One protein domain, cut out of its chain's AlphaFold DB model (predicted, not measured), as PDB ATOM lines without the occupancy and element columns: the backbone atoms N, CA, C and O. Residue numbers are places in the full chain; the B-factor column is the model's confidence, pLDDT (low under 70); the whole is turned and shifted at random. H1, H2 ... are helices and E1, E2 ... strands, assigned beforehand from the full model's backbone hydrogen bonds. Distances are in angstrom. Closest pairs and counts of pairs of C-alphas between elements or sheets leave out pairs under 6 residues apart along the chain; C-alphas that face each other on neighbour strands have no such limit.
ATOM      1  N   VAL A  10      29.630  12.609 -43.422       53.81
ATOM      2  CA  VAL A  10      28.921  12.520 -44.698       53.81
ATOM      3  C   VAL A  10      28.943  13.891 -45.351       53.81
ATOM      4  O   VAL A  10      28.586  14.892 -44.738       53.81
ATOM      5  N   ILE A  11      29.342  13.963 -46.618       51.25
ATOM      6  CA  ILE A  11      29.247  15.211 -47.376       51.25
ATOM      7  C   ILE A  11      27.830  15.319 -47.948       51.25
ATOM      8  O   ILE A  11      27.496  14.664 -48.935       51.25
ATOM      9  N   GLN A  12      26.988  16.159 -47.344       48.34
ATOM     10  CA  GLN A  12      25.667  16.497 -47.878       48.34
ATOM     11  C   GLN A  12      25.703  17.878 -48.530       48.34
ATOM     12  O   GLN A  12      26.065  18.873 -47.908       48.34
ATOM     13  N   ALA A  13      25.304  17.941 -49.804       48.34
ATOM     14  CA  ALA A  13      25.220  19.182 -50.578       48.34
ATOM     15  C   ALA A  13      26.525  20.012 -50.593       48.34
ATOM     16  O   ALA A  13      26.488  21.241 -50.547       48.34
ATOM     17  N   GLY A  14      27.683  19.342 -50.642       43.97
ATOM     18  CA  GLY A  14      28.999  19.995 -50.649       43.97
ATOM     19  C   GLY A  14      29.456  20.521 -49.286       43.97
ATOM     20  O   GLY A  14      30.480  21.185 -49.218       43.97
ATOM     21  N   LYS A  15      28.722  20.224 -48.209       43.38
ATOM     22  CA  LYS A  15      29.116  20.528 -46.832       43.38
ATOM     23  C   LYS A  15      29.446  19.242 -46.099       43.38
ATOM     24  O   LYS A  15      28.734  18.251 -46.246       43.38
ATOM     25  N   LEU A  16      30.504  19.271 -45.295       52.78
ATOM     26  CA  LEU A  16      30.790  18.196 -44.356       52.78
ATOM     27  C   LEU A  16      29.729  18.225 -43.249       52.78
ATOM     28  O   LEU A  16      29.586  19.221 -42.542       52.78
ATOM     29  N   VAL A  17      28.962  17.149 -43.129       49.75
ATOM     30  CA  VAL A  17      27.933  16.967 -42.106       49.75
ATOM     31  C   VAL A  17      28.316  15.747 -41.276       49.75
ATOM     32  O   VAL A  17      28.832  14.760 -41.796       49.75
ATOM     33  N   LEU A  18      28.118  15.818 -39.964       53.34
ATOM     34  CA  LEU A  18      28.328  14.664 -39.095       53.34
ATOM     35  C   LEU A  18      27.195  13.671 -39.312       53.34
ATOM     36  O   LEU A  18      26.026  14.051 -39.226       53.34
ATOM     37  N   ASP A  19      27.536  12.407 -39.543       53.62
ATOM     38  CA  ASP A  19      26.549  11.356 -39.345       53.62
ATOM     39  C   ASP A  19      26.384  11.171 -37.840       53.62
ATOM     40  O   ASP A  19      27.287  10.705 -37.135       53.62
ATOM     41  N   GLU A  20      25.212  11.553 -37.341       43.47
ATOM     42  CA  GLU A  20      24.830  11.377 -35.943       43.47
ATOM     43  C   GLU A  20      24.952   9.911 -35.486       43.47
ATOM     44  O   GLU A  20      25.092   9.651 -34.292       43.47
ATOM     45  N   SER A  21      24.944   8.958 -36.426       43.34
ATOM     46  CA  SER A  21      25.097   7.518 -36.183       43.34
ATOM     47  C   SER A  21      26.540   7.118 -35.859       43.34
ATOM     48  O   SER A  21      26.775   6.180 -35.099       43.34
ATOM     49  N   GLY A  22      27.527   7.835 -36.399       42.16
ATOM     50  CA  GLY A  22      28.943   7.551 -36.186       42.16
ATOM     51  C   GLY A  22      29.526   8.190 -34.926       42.16
ATOM     52  O   GLY A  22      30.512   7.710 -34.365       42.16
ATOM     53  N   LEU A  23      28.866   9.225 -34.420       47.44
ATOM     54  CA  LEU A  23      29.138   9.868 -33.138       47.44
ATOM     55  C   LEU A  23      28.524   9.085 -31.971       47.44
ATOM     56  O   LEU A  23      27.957   9.678 -31.056       47.44
ATOM     57  N   THR A  24      28.625   7.755 -31.962       45.88
ATOM     58  CA  THR A  24      28.057   6.923 -30.883       45.88
ATOM     59  C   THR A  24      28.498   7.363 -29.481       45.88
ATOM     60  O   THR A  24      27.794   7.049 -28.536       45.88
ATOM     61  N   GLY A  25      29.571   8.156 -29.341       42.97
ATOM     62  CA  GLY A  25      30.000   8.806 -28.095       42.97
ATOM     63  C   GLY A  25      29.161  10.013 -27.632       42.97
ATOM     64  O   GLY A  25      29.509  10.621 -26.622       42.97
ATOM     65  N   HIS A  26      28.099  10.398 -28.353       47.84
ATOM     66  CA  HIS A  26      27.384  11.679 -28.185       47.84
ATOM     67  C   HIS A  26      25.878  11.564 -27.880       47.84
ATOM     68  O   HIS A  26      25.191  12.581 -27.777       47.84
ATOM     69  N   ARG A  27      25.327  10.357 -27.699       45.31
ATOM     70  CA  ARG A  27      23.959  10.161 -27.169       45.31
ATOM     71  C   ARG A  27      24.015   9.390 -25.855       45.31
ATOM     72  O   ARG A  27      25.043   8.823 -25.539       45.31
ATOM     73  N   LYS A  28      22.937   9.390 -25.060       44.25
ATOM     74  CA  LYS A  28      22.807   8.487 -23.901       44.25
ATOM     75  C   LYS A  28      22.992   7.056 -24.401       44.25
ATOM     76  O   LYS A  28      22.137   6.560 -25.128       44.25
ATOM     77  N   ILE A  29      24.128   6.464 -24.073       55.84
ATOM     78  CA  ILE A  29      24.531   5.157 -24.568       55.84
ATOM     79  C   ILE A  29      24.113   4.129 -23.528       55.84
ATOM     80  O   ILE A  29      24.463   4.277 -22.359       55.84
ATOM     81  N   ASP A  30      23.353   3.119 -23.937       58.44
ATOM     82  CA  ASP A  30      23.169   1.936 -23.108       58.44
ATOM     83  C   ASP A  30      24.522   1.227 -22.947       58.44
ATOM     84  O   ASP A  30      25.295   1.078 -23.892       58.44
ATOM     85  N   ASP A  31      24.783   0.739 -21.742       58.19
ATOM     86  CA  ASP A  31      25.997   0.045 -21.296       58.19
ATOM     87  C   ASP A  31      26.509  -1.088 -22.226       58.19
ATOM     88  O   ASP A  31      27.671  -1.492 -22.157       58.19
ATOM     89  N   GLY A  32      25.658  -1.608 -23.121       63.91
ATOM     90  CA  GLY A  32      25.983  -2.655 -24.097       63.91
ATOM     91  C   GLY A  32      26.320  -2.171 -25.513       63.91
ATOM     92  O   GLY A  32      26.575  -3.003 -26.385       63.91
ATOM     93  N   THR A  33      26.302  -0.866 -25.793       71.88
ATOM     94  CA  THR A  33      26.575  -0.357 -27.144       71.88
ATOM     95  C   THR A  33      28.034  -0.571 -27.534       71.88
ATOM     96  O   THR A  33      28.959  -0.336 -26.753       71.88
ATOM     97  N   ILE A  34      28.235  -0.990 -28.783       76.19
ATOM     98  CA  ILE A  34      29.553  -1.186 -29.380       76.19
ATOM     99  C   ILE A  34      30.230   0.176 -29.580       76.19
ATOM    100  O   ILE A  34      29.736   1.043 -30.301       76.19
ATOM    101  N   ALA A  35      31.393   0.338 -28.961       76.69
ATOM    102  CA  ALA A  35      32.264   1.486 -29.118       76.69
ATOM    103  C   ALA A  35      33.216   1.282 -30.304       76.69
ATOM    104  O   ALA A  35      33.827   0.220 -30.483       76.69
ATOM    105  N   HIS A  36      33.382   2.342 -31.090       80.12
ATOM    106  CA  HIS A  36      34.295   2.395 -32.228       80.12
ATOM    107  C   HIS A  36      35.375   3.439 -31.971       80.12
ATOM    108  O   HIS A  36      35.106   4.492 -31.404       80.12
ATOM    109  N   CYS A  37      36.592   3.174 -32.437       81.06
ATOM    110  CA  CYS A  37      37.689   4.129 -32.381       81.06
ATOM    111  C   CYS A  37      37.340   5.407 -33.161       81.06
ATOM    112  O   CYS A  37      36.997   5.347 -34.340       81.06
ATOM    113  N   ASP A  38      37.508   6.572 -32.544       79.88
ATOM    114  CA  ASP A  38      37.236   7.873 -33.165       79.88
ATOM    115  C   ASP A  38      38.258   8.287 -34.228       79.88
ATOM    116  O   ASP A  38      38.028   9.239 -34.964       79.88
ATOM    117  N   LEU A  39      39.367   7.549 -34.350       80.19
ATOM    118  CA  LEU A  39      40.432   7.837 -35.314       80.19
ATOM    119  C   LEU A  39      40.507   6.881 -36.507       80.19
ATOM    120  O   LEU A  39      41.001   7.267 -37.560       80.19
ATOM    121  N   CYS A  40      40.080   5.628 -36.358       77.44
ATOM    122  CA  CYS A  40      40.173   4.635 -37.440       77.44
ATOM    123  C   CYS A  40      38.958   3.715 -37.541       77.44
ATOM    124  O   CYS A  40      39.035   2.689 -38.208       77.44
ATOM    125  N   ASN A  41      37.879   4.044 -36.829       74.94
ATOM    126  CA  ASN A  41      36.585   3.371 -36.901       74.94
ATOM    127  C   ASN A  41      36.584   1.863 -36.578       74.94
ATOM    128  O   ASN A  41      35.568   1.191 -36.713       74.94
ATOM    129  N   VAL A  42      37.701   1.298 -36.107       79.56
ATOM    130  CA  VAL A  42      37.742  -0.098 -35.658       79.56
ATOM    131  C   VAL A  42      36.928  -0.268 -34.379       79.56
ATOM    132  O   VAL A  42      36.981   0.584 -33.490       79.56
ATOM    133  N   VAL A  43      36.219  -1.387 -34.256       81.12
ATOM    134  CA  VAL A  43      35.536  -1.773 -33.016       81.12
ATOM    135  C   VAL A  43      36.567  -1.923 -31.896       81.12
ATOM    136  O   VAL A  43      37.568  -2.624 -32.062       81.12
ATOM    137  N   VAL A  44      36.333  -1.264 -30.758       81.38
ATOM    138  CA  VAL A  44      37.240  -1.301 -29.594       81.38
ATOM    139  C   VAL A  44      36.660  -2.019 -28.380       81.38
ATOM    140  O   VAL A  44      37.406  -2.315 -27.450       81.38
ATOM    141  N   GLY A  45      35.365  -2.329 -28.394       81.19
ATOM    142  CA  GLY A  45      34.674  -3.022 -27.308       81.19
ATOM    143  C   GLY A  45      33.256  -2.499 -27.124       81.19
ATOM    144  O   GLY A  45      32.684  -1.933 -28.053       81.19
ATOM    145  N   THR A  46      32.700  -2.680 -25.929       79.69
ATOM    146  CA  THR A  46      31.501  -1.958 -25.479       79.69
ATOM    147  C   THR A  46      31.915  -0.680 -24.747       79.69
ATOM    148  O   THR A  46      33.068  -0.571 -24.327       79.69
ATOM    149  N   TYR A  47      31.005   0.282 -24.563       71.19
ATOM    150  CA  TYR A  47      31.322   1.507 -23.811       71.19
ATOM    151  C   TYR A  47      31.761   1.245 -22.358       71.19
ATOM    152  O   TYR A  47      32.588   1.987 -21.828       71.19
ATOM    153  N   ASN A  48      31.306   0.147 -21.752       73.31
ATOM    154  CA  ASN A  48      31.743  -0.289 -20.423       73.31
ATOM    155  C   ASN A  48      33.166  -0.862 -20.386       73.31
ATOM    156  O   ASN A  48      33.812  -0.840 -19.340       73.31
ATOM    157  N   ASP A  49      33.662  -1.355 -21.520       76.88
ATOM    158  CA  ASP A  49      34.962  -2.021 -21.634       76.88
ATOM    159  C   ASP A  49      36.029  -1.132 -22.293       76.88
ATOM    160  O   ASP A  49      37.102  -1.615 -22.681       76.88
ATOM    161  N   ILE A  50      35.762   0.171 -22.449       79.62
ATOM    162  CA  ILE A  50      36.718   1.100 -23.053       79.62
ATOM    163  C   ILE A  50      37.966   1.190 -22.176       79.62
ATOM    164  O   ILE A  50      37.948   1.678 -21.049       79.62
ATOM    165  N   LYS A  51      39.090   0.749 -22.742       83.44
ATOM    166  CA  LYS A  51      40.401   0.809 -22.081       83.44
ATOM    167  C   LYS A  51      41.121   2.135 -22.278       83.44
ATOM    168  O   LYS A  51      41.986   2.475 -21.471       83.44
ATOM    169  N   TYR A  52      40.846   2.820 -23.384       87.00
ATOM    170  CA  TYR A  52      41.596   3.999 -23.797       87.00
ATOM    171  C   TYR A  52      40.657   5.093 -24.275       87.00
ATOM    172  O   TYR A  52      40.100   5.038 -25.372       87.00
ATOM    173  N   ASP A  53      40.544   6.107 -23.437       87.62
ATOM    174  CA  ASP A  53      39.765   7.299 -23.671       87.62
ATOM    175  C   ASP A  53      40.578   8.560 -23.342       87.62
ATOM    176  O   ASP A  53      41.502   8.559 -22.525       87.62
ATOM    177  N   PHE A  54      40.242   9.655 -24.013       85.88
ATOM    178  CA  PHE A  54      40.824  10.971 -23.785       85.88
ATOM    179  C   PHE A  54      39.724  11.959 -23.418       85.88
ATOM    180  O   PHE A  54      38.637  11.933 -23.993       85.88
ATOM    181  N   SER A  55      40.003  12.861 -22.476       85.75
ATOM    182  CA  SER A  55      39.089  13.975 -22.221       85.75
ATOM    183  C   SER A  55      38.992  14.882 -23.458       85.75
ATOM    184  O   SER A  55      39.960  14.939 -24.235       85.75
ATOM    185  N   PRO A  56      37.880  15.617 -23.638       84.25
ATOM    186  CA  PRO A  56      37.757  16.617 -24.696       84.25
ATOM    187  C   PRO A  56      38.966  17.549 -24.787       84.25
ATOM    188  O   PRO A  56      39.530  17.763 -25.858       84.25
ATOM    189  N   GLU A  57      39.445  18.042 -23.644       86.31
ATOM    190  CA  GLU A  57      40.548  18.998 -23.583       86.31
ATOM    191  C   GLU A  57      41.863  18.370 -24.045       86.31
ATOM    192  O   GLU A  57      42.649  19.005 -24.758       86.31
ATOM    193  N   ALA A  58      42.111  17.116 -23.648       88.50
ATOM    194  CA  ALA A  58      43.281  16.378 -24.091       88.50
ATOM    195  C   ALA A  58      43.224  16.167 -25.606       88.50
ATOM    196  O   ALA A  58      44.185  16.492 -26.303       88.50
ATOM    197  N   PHE A  59      42.098  15.699 -26.136       88.00
ATOM    198  CA  PHE A  59      41.965  15.428 -27.563       88.00
ATOM    199  C   PHE A  59      42.058  16.708 -28.411       88.00
ATOM    200  O   PHE A  59      42.836  16.767 -29.367       88.00
ATOM    201  N   ALA A  60      41.402  17.791 -27.985       87.06
ATOM    202  CA  ALA A  60      41.515  19.109 -28.607       87.06
ATOM    203  C   ALA A  60      42.958  19.643 -28.604       87.06
ATOM    204  O   ALA A  60      43.376  20.329 -29.540       87.06
ATOM    205  N   ARG A  61      43.752  19.343 -27.567       89.44
ATOM    206  CA  ARG A  61      45.187  19.670 -27.555       89.44
ATOM    207  C   ARG A  61      45.964  18.846 -28.582       89.44
ATOM    208  O   ARG A  61      46.799  19.407 -29.283       89.44
ATOM    209  N   ALA A  62      45.695  17.546 -28.707       89.56
ATOM    210  CA  ALA A  62      46.357  16.721 -29.721       89.56
ATOM    211  C   ALA A  62      46.106  17.255 -31.142       89.56
ATOM    212  O   ALA A  62      47.042  17.340 -31.938       89.56
ATOM    213  N   ILE A  63      44.876  17.688 -31.433       88.00
ATOM    214  CA  ILE A  63      44.494  18.285 -32.724       88.00
ATOM    215  C   ILE A  63      45.182  19.628 -32.951       88.00
ATOM    216  O   ILE A  63      45.749  19.847 -34.021       88.00
ATOM    217  N   ARG A  64      45.238  20.498 -31.935       86.06
ATOM    218  CA  ARG A  64      46.033  21.740 -31.997       86.06
ATOM    219  C   ARG A  64      47.511  21.476 -32.302       86.06
ATOM    220  O   ARG A  64      48.120  22.248 -33.035       86.06
ATOM    221  N   ASN A  65      48.047  20.350 -31.834       88.56
ATOM    222  CA  ASN A  65      49.425  19.923 -32.094       88.56
ATOM    223  C   ASN A  65      49.618  19.217 -33.452       88.56
ATOM    224  O   ASN A  65      50.722  18.748 -33.760       88.56
ATOM    225  N   GLY A  66      48.568  19.157 -34.275       86.31
ATOM    226  CA  GLY A  66      48.602  18.652 -35.644       86.31
ATOM    227  C   GLY A  66      48.098  17.222 -35.815       86.31
ATOM    228  O   GLY A  66      48.432  16.600 -36.822       86.31
ATOM    229  N   LEU A  67      47.344  16.671 -34.853       86.81
ATOM    230  CA  LEU A  67      46.616  15.422 -35.075       86.81
ATOM    231  C   LEU A  67      45.542  15.658 -36.146       86.81
ATOM    232  O   LEU A  67      44.599  16.421 -35.937       86.81
ATOM    233  N   LEU A  68      45.717  15.000 -37.287       81.75
ATOM    234  CA  LEU A  68      44.817  15.093 -38.428       81.75
ATOM    235  C   LEU A  68      43.563  14.222 -38.231       81.75
ATOM    236  O   LEU A  68      43.606  13.269 -37.445       81.75
ATOM    237  N   PRO A  69      42.462  14.538 -38.937       74.62
ATOM    238  CA  PRO A  69      41.276  13.691 -38.956       74.62
ATOM    239  C   PRO A  69      41.580  12.264 -39.452       74.62
ATOM    240  O   PRO A  69      42.594  12.055 -40.125       74.62
ATOM    241  N   PRO A  70      40.703  11.283 -39.162       71.38
ATOM    242  CA  PRO A  70      40.797   9.919 -39.684       71.38
ATOM    243  C   PRO A  70      41.169   9.842 -41.172       71.38
ATOM    244  O   PRO A  70      40.670  10.611 -41.997       71.38
ATOM    245  N   ASP A  71      42.005   8.868 -41.537       60.53
ATOM    246  CA  ASP A  71      42.419   8.634 -42.931       60.53
ATOM    247  C   ASP A  71      41.239   8.322 -43.865       60.53
ATOM    248  O   ASP A  71      41.345   8.519 -45.070       60.53
ATOM    249  N   GLU A  72      40.117   7.832 -43.336       56.84
ATOM    250  CA  GLU A  72      38.902   7.582 -44.123       56.84
ATOM    251  C   GLU A  72      38.296   8.896 -44.634       56.84
ATOM    252  O   GLU A  72      38.017   9.007 -45.823       56.84
ATOM    253  N   ILE A  73      38.301   9.948 -43.808       56.69
ATOM    254  CA  ILE A  73      37.927  11.305 -44.235       56.69
ATOM    255  C   ILE A  73      38.898  11.808 -45.311       56.69
ATOM    256  O   ILE A  73      38.478  12.457 -46.262       56.69
ATOM    257  N   HIS A  74      40.188  11.459 -45.206       53.47
ATOM    258  CA  HIS A  74      41.192  11.787 -46.223       53.47
ATOM    259  C   HIS A  74      41.045  10.987 -47.527       53.47
ATOM    260  O   HIS A  74      41.514  11.426 -48.579       53.47
ATOM    261  N   LYS A  75      40.469   9.782 -47.482       51.09
ATOM    262  CA  LYS A  75      40.243   8.955 -48.674       51.09
ATOM    263  C   LYS A  75      39.070   9.481 -49.486       51.09
ATOM    264  O   LYS A  75      39.206   9.555 -50.705       51.09
ATOM    265  N   ASP A  76      38.009   9.921 -48.821       49.78
ATOM    266  CA  ASP A  76      36.875  10.552 -49.495       49.78
ATOM    267  C   ASP A  76      37.219  11.971 -49.944       49.78
ATOM    268  O   ASP A  76      36.898  12.360 -51.063       49.78
ATOM    269  N   SER A  77      37.982  12.724 -49.147       47.91
ATOM    270  CA  SER A  77      38.401  14.084 -49.496       47.91
ATOM    271  C   SER A  77      39.481  14.168 -50.579       47.91
ATOM    272  O   SER A  77      39.625  15.218 -51.194       47.91
ATOM    273  N   LYS A  78      40.223  13.088 -50.871       46.47
ATOM    274  CA  LYS A  78      41.113  13.020 -52.051       46.47
ATOM    275  C   LYS A  78      40.349  13.127 -53.373       46.47
ATOM    276  O   LYS A  78      40.974  13.392 -54.398       46.47
ATOM    277  N   ALA A  79      39.030  12.931 -53.356       49.25
ATOM    278  CA  ALA A  79      38.152  13.236 -54.480       49.25
ATOM    279  C   ALA A  79      37.775  14.730 -54.563       49.25
ATOM    280  O   ALA A  79      37.152  15.146 -55.539       49.25
ATOM    281  N   PHE A  80      38.146  15.539 -53.568       51.28
ATOM    282  CA  PHE A  80      37.730  16.927 -53.420       51.28
ATOM    283  C   PHE A  80      38.911  17.907 -53.441       51.28
ATOM    284  O   PHE A  80      40.055  17.594 -53.116       51.28
ATOM    285  N   ASP A  81      38.592  19.119 -53.884       57.22
ATOM    286  CA  ASP A  81      39.482  20.265 -54.037       57.22
ATOM    287  C   ASP A  81      40.252  20.594 -52.733       57.22
ATOM    288  O   ASP A  81      39.702  20.414 -51.640       57.22
ATOM    289  N   PRO A  82      41.497  21.113 -52.796       57.44
ATOM    290  CA  PRO A  82      42.245  21.570 -51.619       57.44
ATOM    291  C   PRO A  82      41.464  22.484 -50.658       57.44
ATOM    292  O   PRO A  82      41.736  22.455 -49.457       57.44
ATOM    293  N   GLY A  83      40.484  23.255 -51.148       61.56
ATOM    294  CA  GLY A  83      39.589  24.053 -50.299       61.56
ATOM    295  C   GLY A  83      38.782  23.213 -49.300       61.56
ATOM    296  O   GLY A  83      38.706  23.557 -48.121       61.56
ATOM    297  N   VAL A  84      38.292  22.044 -49.724       65.31
ATOM    298  CA  VAL A  84      37.488  21.131 -48.890       65.31
ATOM    299  C   VAL A  84      38.324  20.534 -47.758       65.31
ATOM    300  O   VAL A  84      37.837  20.350 -46.646       65.31
ATOM    301  N   MET A  85      39.619  20.300 -47.989       67.12
ATOM    302  CA  MET A  85      40.531  19.836 -46.938       67.12
ATOM    303  C   MET A  85      40.757  20.867 -45.831       67.12
ATOM    304  O   MET A  85      40.965  20.487 -44.677       67.12
ATOM    305  N   SER A  86      40.737  22.161 -46.160       71.69
ATOM    306  CA  SER A  86      40.817  23.214 -45.146       71.69
ATOM    307  C   SER A  86      39.571  23.197 -44.263       71.69
ATOM    308  O   SER A  86      39.700  23.155 -43.041       71.69
ATOM    309  N   GLU A  87      38.390  23.113 -44.877       70.94
ATOM    310  CA  GLU A  87      37.107  23.055 -44.167       70.94
ATOM    311  C   GLU A  87      37.002  21.815 -43.267       70.94
ATOM    312  O   GLU A  87      36.613  21.921 -42.108       70.94
ATOM    313  N   VAL A  88      37.437  20.647 -43.753       71.81
ATOM    314  CA  VAL A  88      37.488  19.405 -42.961       71.81
ATOM    315  C   VAL A  88      38.373  19.569 -41.722       71.81
ATOM    316  O   VAL A  88      38.010  19.131 -40.631       71.81
ATOM    317  N   ASN A  89      39.536  20.207 -41.867       74.88
ATOM    318  CA  ASN A  89      40.459  20.420 -40.755       74.88
ATOM    319  C   ASN A  89      39.945  21.455 -39.746       74.88
ATOM    320  O   ASN A  89      40.190  21.307 -38.548       74.88
ATOM    321  N   GLU A  90      39.276  22.512 -40.206       77.88
ATOM    322  CA  GLU A  90      38.635  23.496 -39.329       77.88
ATOM    323  C   GLU A  90      37.483  22.864 -38.556       77.88
ATOM    324  O   GLU A  90      37.456  22.937 -37.328       77.88
ATOM    325  N   PHE A  91      36.626  22.120 -39.244       74.06
ATOM    326  CA  PHE A  91      35.531  21.392 -38.623       74.06
ATOM    327  C   PHE A  91      36.013  20.363 -37.593       74.06
ATOM    328  O   PHE A  91      35.474  20.267 -36.493       74.06
ATOM    329  N   TRP A  92      37.080  19.622 -37.904       77.12
ATOM    330  CA  TRP A  92      37.698  18.672 -36.974       77.12
ATOM    331  C   TRP A  92      38.188  19.345 -35.683       77.12
ATOM    332  O   TRP A  92      38.026  18.801 -34.588       77.12
ATOM    333  N   LYS A  93      38.746  20.559 -35.790       78.19
ATOM    334  CA  LYS A  93      39.127  21.366 -34.620       78.19
ATOM    335  C   LYS A  93      37.903  21.804 -33.825       78.19
ATOM    336  O   LYS A  93      37.917  21.681 -32.603       78.19
ATOM    337  N   GLU A  94      36.869  22.306 -34.494       78.38
ATOM    338  CA  GLU A  94      35.637  22.753 -33.840       78.38
ATOM    339  C   GLU A  94      34.934  21.612 -33.102       78.38
ATOM    340  O   GLU A  94      34.530  21.792 -31.953       78.38
ATOM    341  N   LEU A  95      34.854  20.428 -33.710       75.75
ATOM    342  CA  LEU A  95      34.263  19.240 -33.099       75.75
ATOM    343  C   LEU A  95      34.976  18.862 -31.800       75.75
ATOM    344  O   LEU A  95      34.335  18.596 -30.788       75.75
ATOM    345  N   ALA A  96      36.308  18.865 -31.808       76.56
ATOM    346  CA  ALA A  96      37.079  18.548 -30.616       76.56
ATOM    347  C   ALA A  96      36.991  19.629 -29.534       76.56
ATOM    348  O   ALA A  96      36.975  19.296 -28.352       76.56
ATOM    349  N   LEU A  97      36.920  20.907 -29.917       75.81
ATOM    350  CA  LEU A  97      36.785  22.023 -28.977       75.81
ATOM    351  C   LEU A  97      35.416  22.064 -28.293       75.81
ATOM    352  O   LEU A  97      35.343  22.444 -27.130       75.81
ATOM    353  N   ASN A  98      34.358  21.676 -29.004       74.94
ATOM    354  CA  ASN A  98      32.986  21.667 -28.491       74.94
ATOM    355  C   ASN A  98      32.544  20.280 -28.002       74.94
ATOM    356  O   ASN A  98      31.366  20.061 -27.731       74.94
ATOM    357  N   SER A  99      33.468  19.325 -27.920       73.25
ATOM    358  CA  SER A  99      33.165  17.987 -27.435       73.25
ATOM    359  C   SER A  99      32.889  18.022 -25.929       73.25
ATOM    360  O   SER A  99      33.692  18.522 -25.147       73.25
ATOM    361  N   GLU A 100      31.748  17.475 -25.517       67.81
ATOM    362  CA  GLU A 100      31.352  17.368 -24.105       67.81
ATOM    363  C   GLU A 100      31.647  15.974 -23.520       67.81
ATOM    364  O   GLU A 100      31.514  15.749 -22.317       67.81
ATOM    365  N   THR A 101      32.042  15.022 -24.369       70.81
ATOM    366  CA  THR A 101      32.210  13.607 -24.027       70.81
ATOM    367  C   THR A 101      33.618  13.111 -24.337       70.81
ATOM    368  O   THR A 101      34.397  13.733 -25.057       70.81
ATOM    369  N   ARG A 102      34.001  11.989 -23.724       79.56
ATOM    370  CA  ARG A 102      35.349  11.444 -23.897       79.56
ATOM    371  C   ARG A 102      35.521  10.840 -25.291       79.56
ATOM    372  O   ARG A 102      34.614  10.197 -25.807       79.56
ATOM    373  N   TRP A 103      36.718  11.002 -25.841       85.38
ATOM    374  CA  TRP A 103      37.129  10.463 -27.133       85.38
ATOM    375  C   TRP A 103      37.711   9.074 -26.959       85.38
ATOM    376  O   TRP A 103      38.686   8.890 -26.229       85.38
ATOM    377  N   VAL A 104      37.142   8.101 -27.651       86.38
ATOM    378  CA  VAL A 104      37.467   6.688 -27.527       86.38
ATOM    379  C   VAL A 104      38.430   6.291 -28.631       86.38
ATOM    380  O   VAL A 104      38.192   6.532 -29.814       86.38
ATOM    381  N   VAL A 105      39.529   5.622 -28.280       86.56
ATOM    382  CA  VAL A 105      40.494   5.166 -29.284       86.56
ATOM    383  C   VAL A 105      40.929   3.723 -29.078       86.56
ATOM    384  O   VAL A 105      40.918   3.181 -27.976       86.56
ATOM    385  N   CYS A 106      41.376   3.085 -30.158       86.06
ATOM    386  CA  CYS A 106      42.024   1.783 -30.070       86.06
ATOM    387  C   CYS A 106      43.466   1.916 -29.551       86.06
ATOM    388  O   CYS A 106      44.079   2.984 -29.612       86.06
ATOM    389  N   GLU A 107      44.053   0.803 -29.110       88.94
ATOM    390  CA  GLU A 107      45.430   0.750 -28.597       88.94
ATOM    391  C   GLU A 107      46.470   1.328 -29.572       88.94
ATOM    392  O   GLU A 107      47.400   2.032 -29.173       88.94
ATOM    393  N   LYS A 108      46.277   1.093 -30.876       87.31
ATOM    394  CA  LYS A 108      47.152   1.631 -31.926       87.31
ATOM    395  C   LYS A 108      47.056   3.156 -32.003       87.31
ATOM    396  O   LYS A 108      48.073   3.844 -32.036       87.31
ATOM    397  N   CYS A 109      45.836   3.688 -31.990       88.00
ATOM    398  CA  CYS A 109      45.569   5.119 -32.090       88.00
ATOM    399  C   CYS A 109      45.926   5.887 -30.812       88.00
ATOM    400  O   CYS A 109      46.328   7.044 -30.900       88.00
ATOM    401  N   LYS A 110      45.883   5.241 -29.641       91.88
ATOM    402  CA  LYS A 110      46.360   5.819 -28.377       91.88
ATOM    403  C   LYS A 110      47.781   6.364 -28.502       91.88
ATOM    404  O   LYS A 110      48.024   7.524 -28.177       91.88
ATOM    405  N   SER A 111      48.705   5.550 -29.011       89.56
ATOM    406  CA  SER A 111      50.117   5.939 -29.145       89.56
ATOM    407  C   SER A 111      50.297   7.161 -30.051       89.56
ATOM    408  O   SER A 111      51.171   7.998 -29.808       89.56
ATOM    409  N   ILE A 112      49.438   7.289 -31.070       88.88
ATOM    410  CA  ILE A 112      49.408   8.443 -31.971       88.88
ATOM    411  C   ILE A 112      48.987   9.682 -31.183       88.88
ATOM    412  O   ILE A 112      49.763  10.633 -31.115       88.88
ATOM    413  N   VAL A 113      47.829   9.658 -30.518       89.56
ATOM    414  CA  VAL A 113      47.340  10.791 -29.712       89.56
ATOM    415  C   VAL A 113      48.381  11.213 -28.671       89.56
ATOM    416  O   VAL A 113      48.760  12.382 -28.610       89.56
ATOM    417  N   GLU A 114      48.940  10.267 -27.913       90.81
ATOM    418  CA  GLU A 114      49.975  10.544 -26.909       90.81
ATOM    419  C   GLU A 114      51.244  11.172 -27.499       90.81
ATOM    420  O   GLU A 114      51.923  11.956 -26.831       90.81
ATOM    421  N   SER A 115      51.612  10.839 -28.739       90.25
ATOM    422  CA  SER A 115      52.741  11.487 -29.415       90.25
ATOM    423  C   SER A 115      52.482  12.980 -29.656       90.25
ATOM    424  O   SER A 115      53.370  13.796 -29.411       90.25
ATOM    425  N   PHE A 116      51.254  13.351 -30.026       89.88
ATOM    426  CA  PHE A 116      50.850  14.741 -30.244       89.88
ATOM    427  C   PHE A 116      50.666  15.511 -28.934       89.88
ATOM    428  O   PHE A 116      51.042  16.679 -28.858       89.88
ATOM    429  N   LEU A 117      50.199  14.861 -27.865       87.81
ATOM    430  CA  LEU A 117      50.136  15.474 -26.530       87.81
ATOM    431  C   LEU A 117      51.519  15.795 -25.953       87.81
ATOM    432  O   LEU A 117      51.652  16.723 -25.159       87.81
ATOM    433  N   ARG A 118      52.555  15.042 -26.339       87.00
ATOM    434  CA  ARG A 118      53.938  15.267 -25.886       87.00
ATOM    435  C   ARG A 118      54.656  16.399 -26.623       87.00
ATOM    436  O   ARG A 118      55.656  16.881 -26.096       87.00
ATOM    437  N   LYS A 119      54.164  16.837 -27.790       73.00
ATOM    438  CA  LYS A 119      54.789  17.920 -28.577       73.00
ATOM    439  C   LYS A 119      54.829  19.273 -27.849       73.00
ATOM    440  O   LYS A 119      55.694  20.072 -28.166       73.00
ATOM    441  N   ASP A 120      53.978  19.480 -26.843       56.69
ATOM    442  CA  ASP A 120      53.938  20.688 -25.998       56.69
ATOM    443  C   ASP A 120      55.137  20.840 -25.039       56.69
ATOM    444  O   ASP A 120      55.345  21.904 -24.470       56.69
TER     445      ASP A 120
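AT A GLANCE: This is residues 10 to 120 of the 122 residues of an uncharacterized protein of viral metagenome (UniProt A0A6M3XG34). Helix H1 packs on the last residues of the longest helix, H3, and H4 crosses H1 at a wide angle, while the short H2 lies near the beginning of H3. Two small, separate strand hairpins complete the picture: E1 and E2, with E2 beside H3, and E3 and E4, away from H3; contacts between the named helices are few. The printed part has 111 residues, with four named strands followed by four named helices, in the order E1 E2 E3 E4 H1 H2 H3 H4. Each two-strand sheet, E1 - E2 and E3 - E4, is antiparallel, and the class is mixed, helices and strands. The whole is compact, with a radius of gyration of the C-alphas of 14.0 A and spans of 40 by 34 by 23 A.

HOW THE PARTS SIT: E1, residues 10 to 12, and E2, residues 15 to 18, form an antiparallel hairpin at 136 degrees; N 10 and O 17 are 2.8 A apart, within hydrogen-bond range. The closest C-alphas of E2 and H3, residues 82 to 97, are those of Leu 16 and Val 88, 6.9 A apart. H1, residues 56 to 64, touches residues 93 to 97 of H3 alone, with the C-alphas of Ala 60 and Ala 96 closest at 4.9 A, at a shallow tilt of 28 degrees, opposite ways. H4, residues 107 to 120, touches H1 with residues 113 to 117 alone, the C-alphas of Ala 62 and Phe 116 being closest at 4.9 A; the two are only just about perpendicular, at 71 degrees. H2, residues 71 to 77, is close to H3 but not clearly touching, with the C-alphas of Ser 77 and Met 85 closest at 6.6 A. E3, residues 34 to 36, and E4, residues 43 to 46, form the other antiparallel hairpin, at 143 degrees, with N 35 and O 45 2.8 A apart, within hydrogen-bond range; both strands are apart from H3. Every O i to N i+4 pair is within hydrogen-bond range in H1, H2 and H3, and 6 of 10 are in H4.

IN THESE COORDINATES: E1 begins at C-alpha 10, (28.921, 12.520, -44.698). H3 is 23.3 A long and ends at C-alpha 97, (36.785, 22.023, -28.977). H4 is 21.8 A long and ends at C-alpha 120, (53.938, 20.688, -25.998). H1 measures 12.2 A, H2 9.4 A, E2 9.7 A, E4 8.6 A, E3 6.6 A and E1 6.0 A.

THE WHOLE: The two C-alphas farthest apart, those of Asp 31 and Asp 81, are 40.8 A apart. The printed part has no cut. The link from E2 to E3, residues 19 to 33, is long. Residues 53 to 54 pair antiparallel with residues 103 to 104. The mean pLDDT of the printed part is 71.1, and 40 residues are under 70: residues 10 to 32, 71 to 85, 100 and 120.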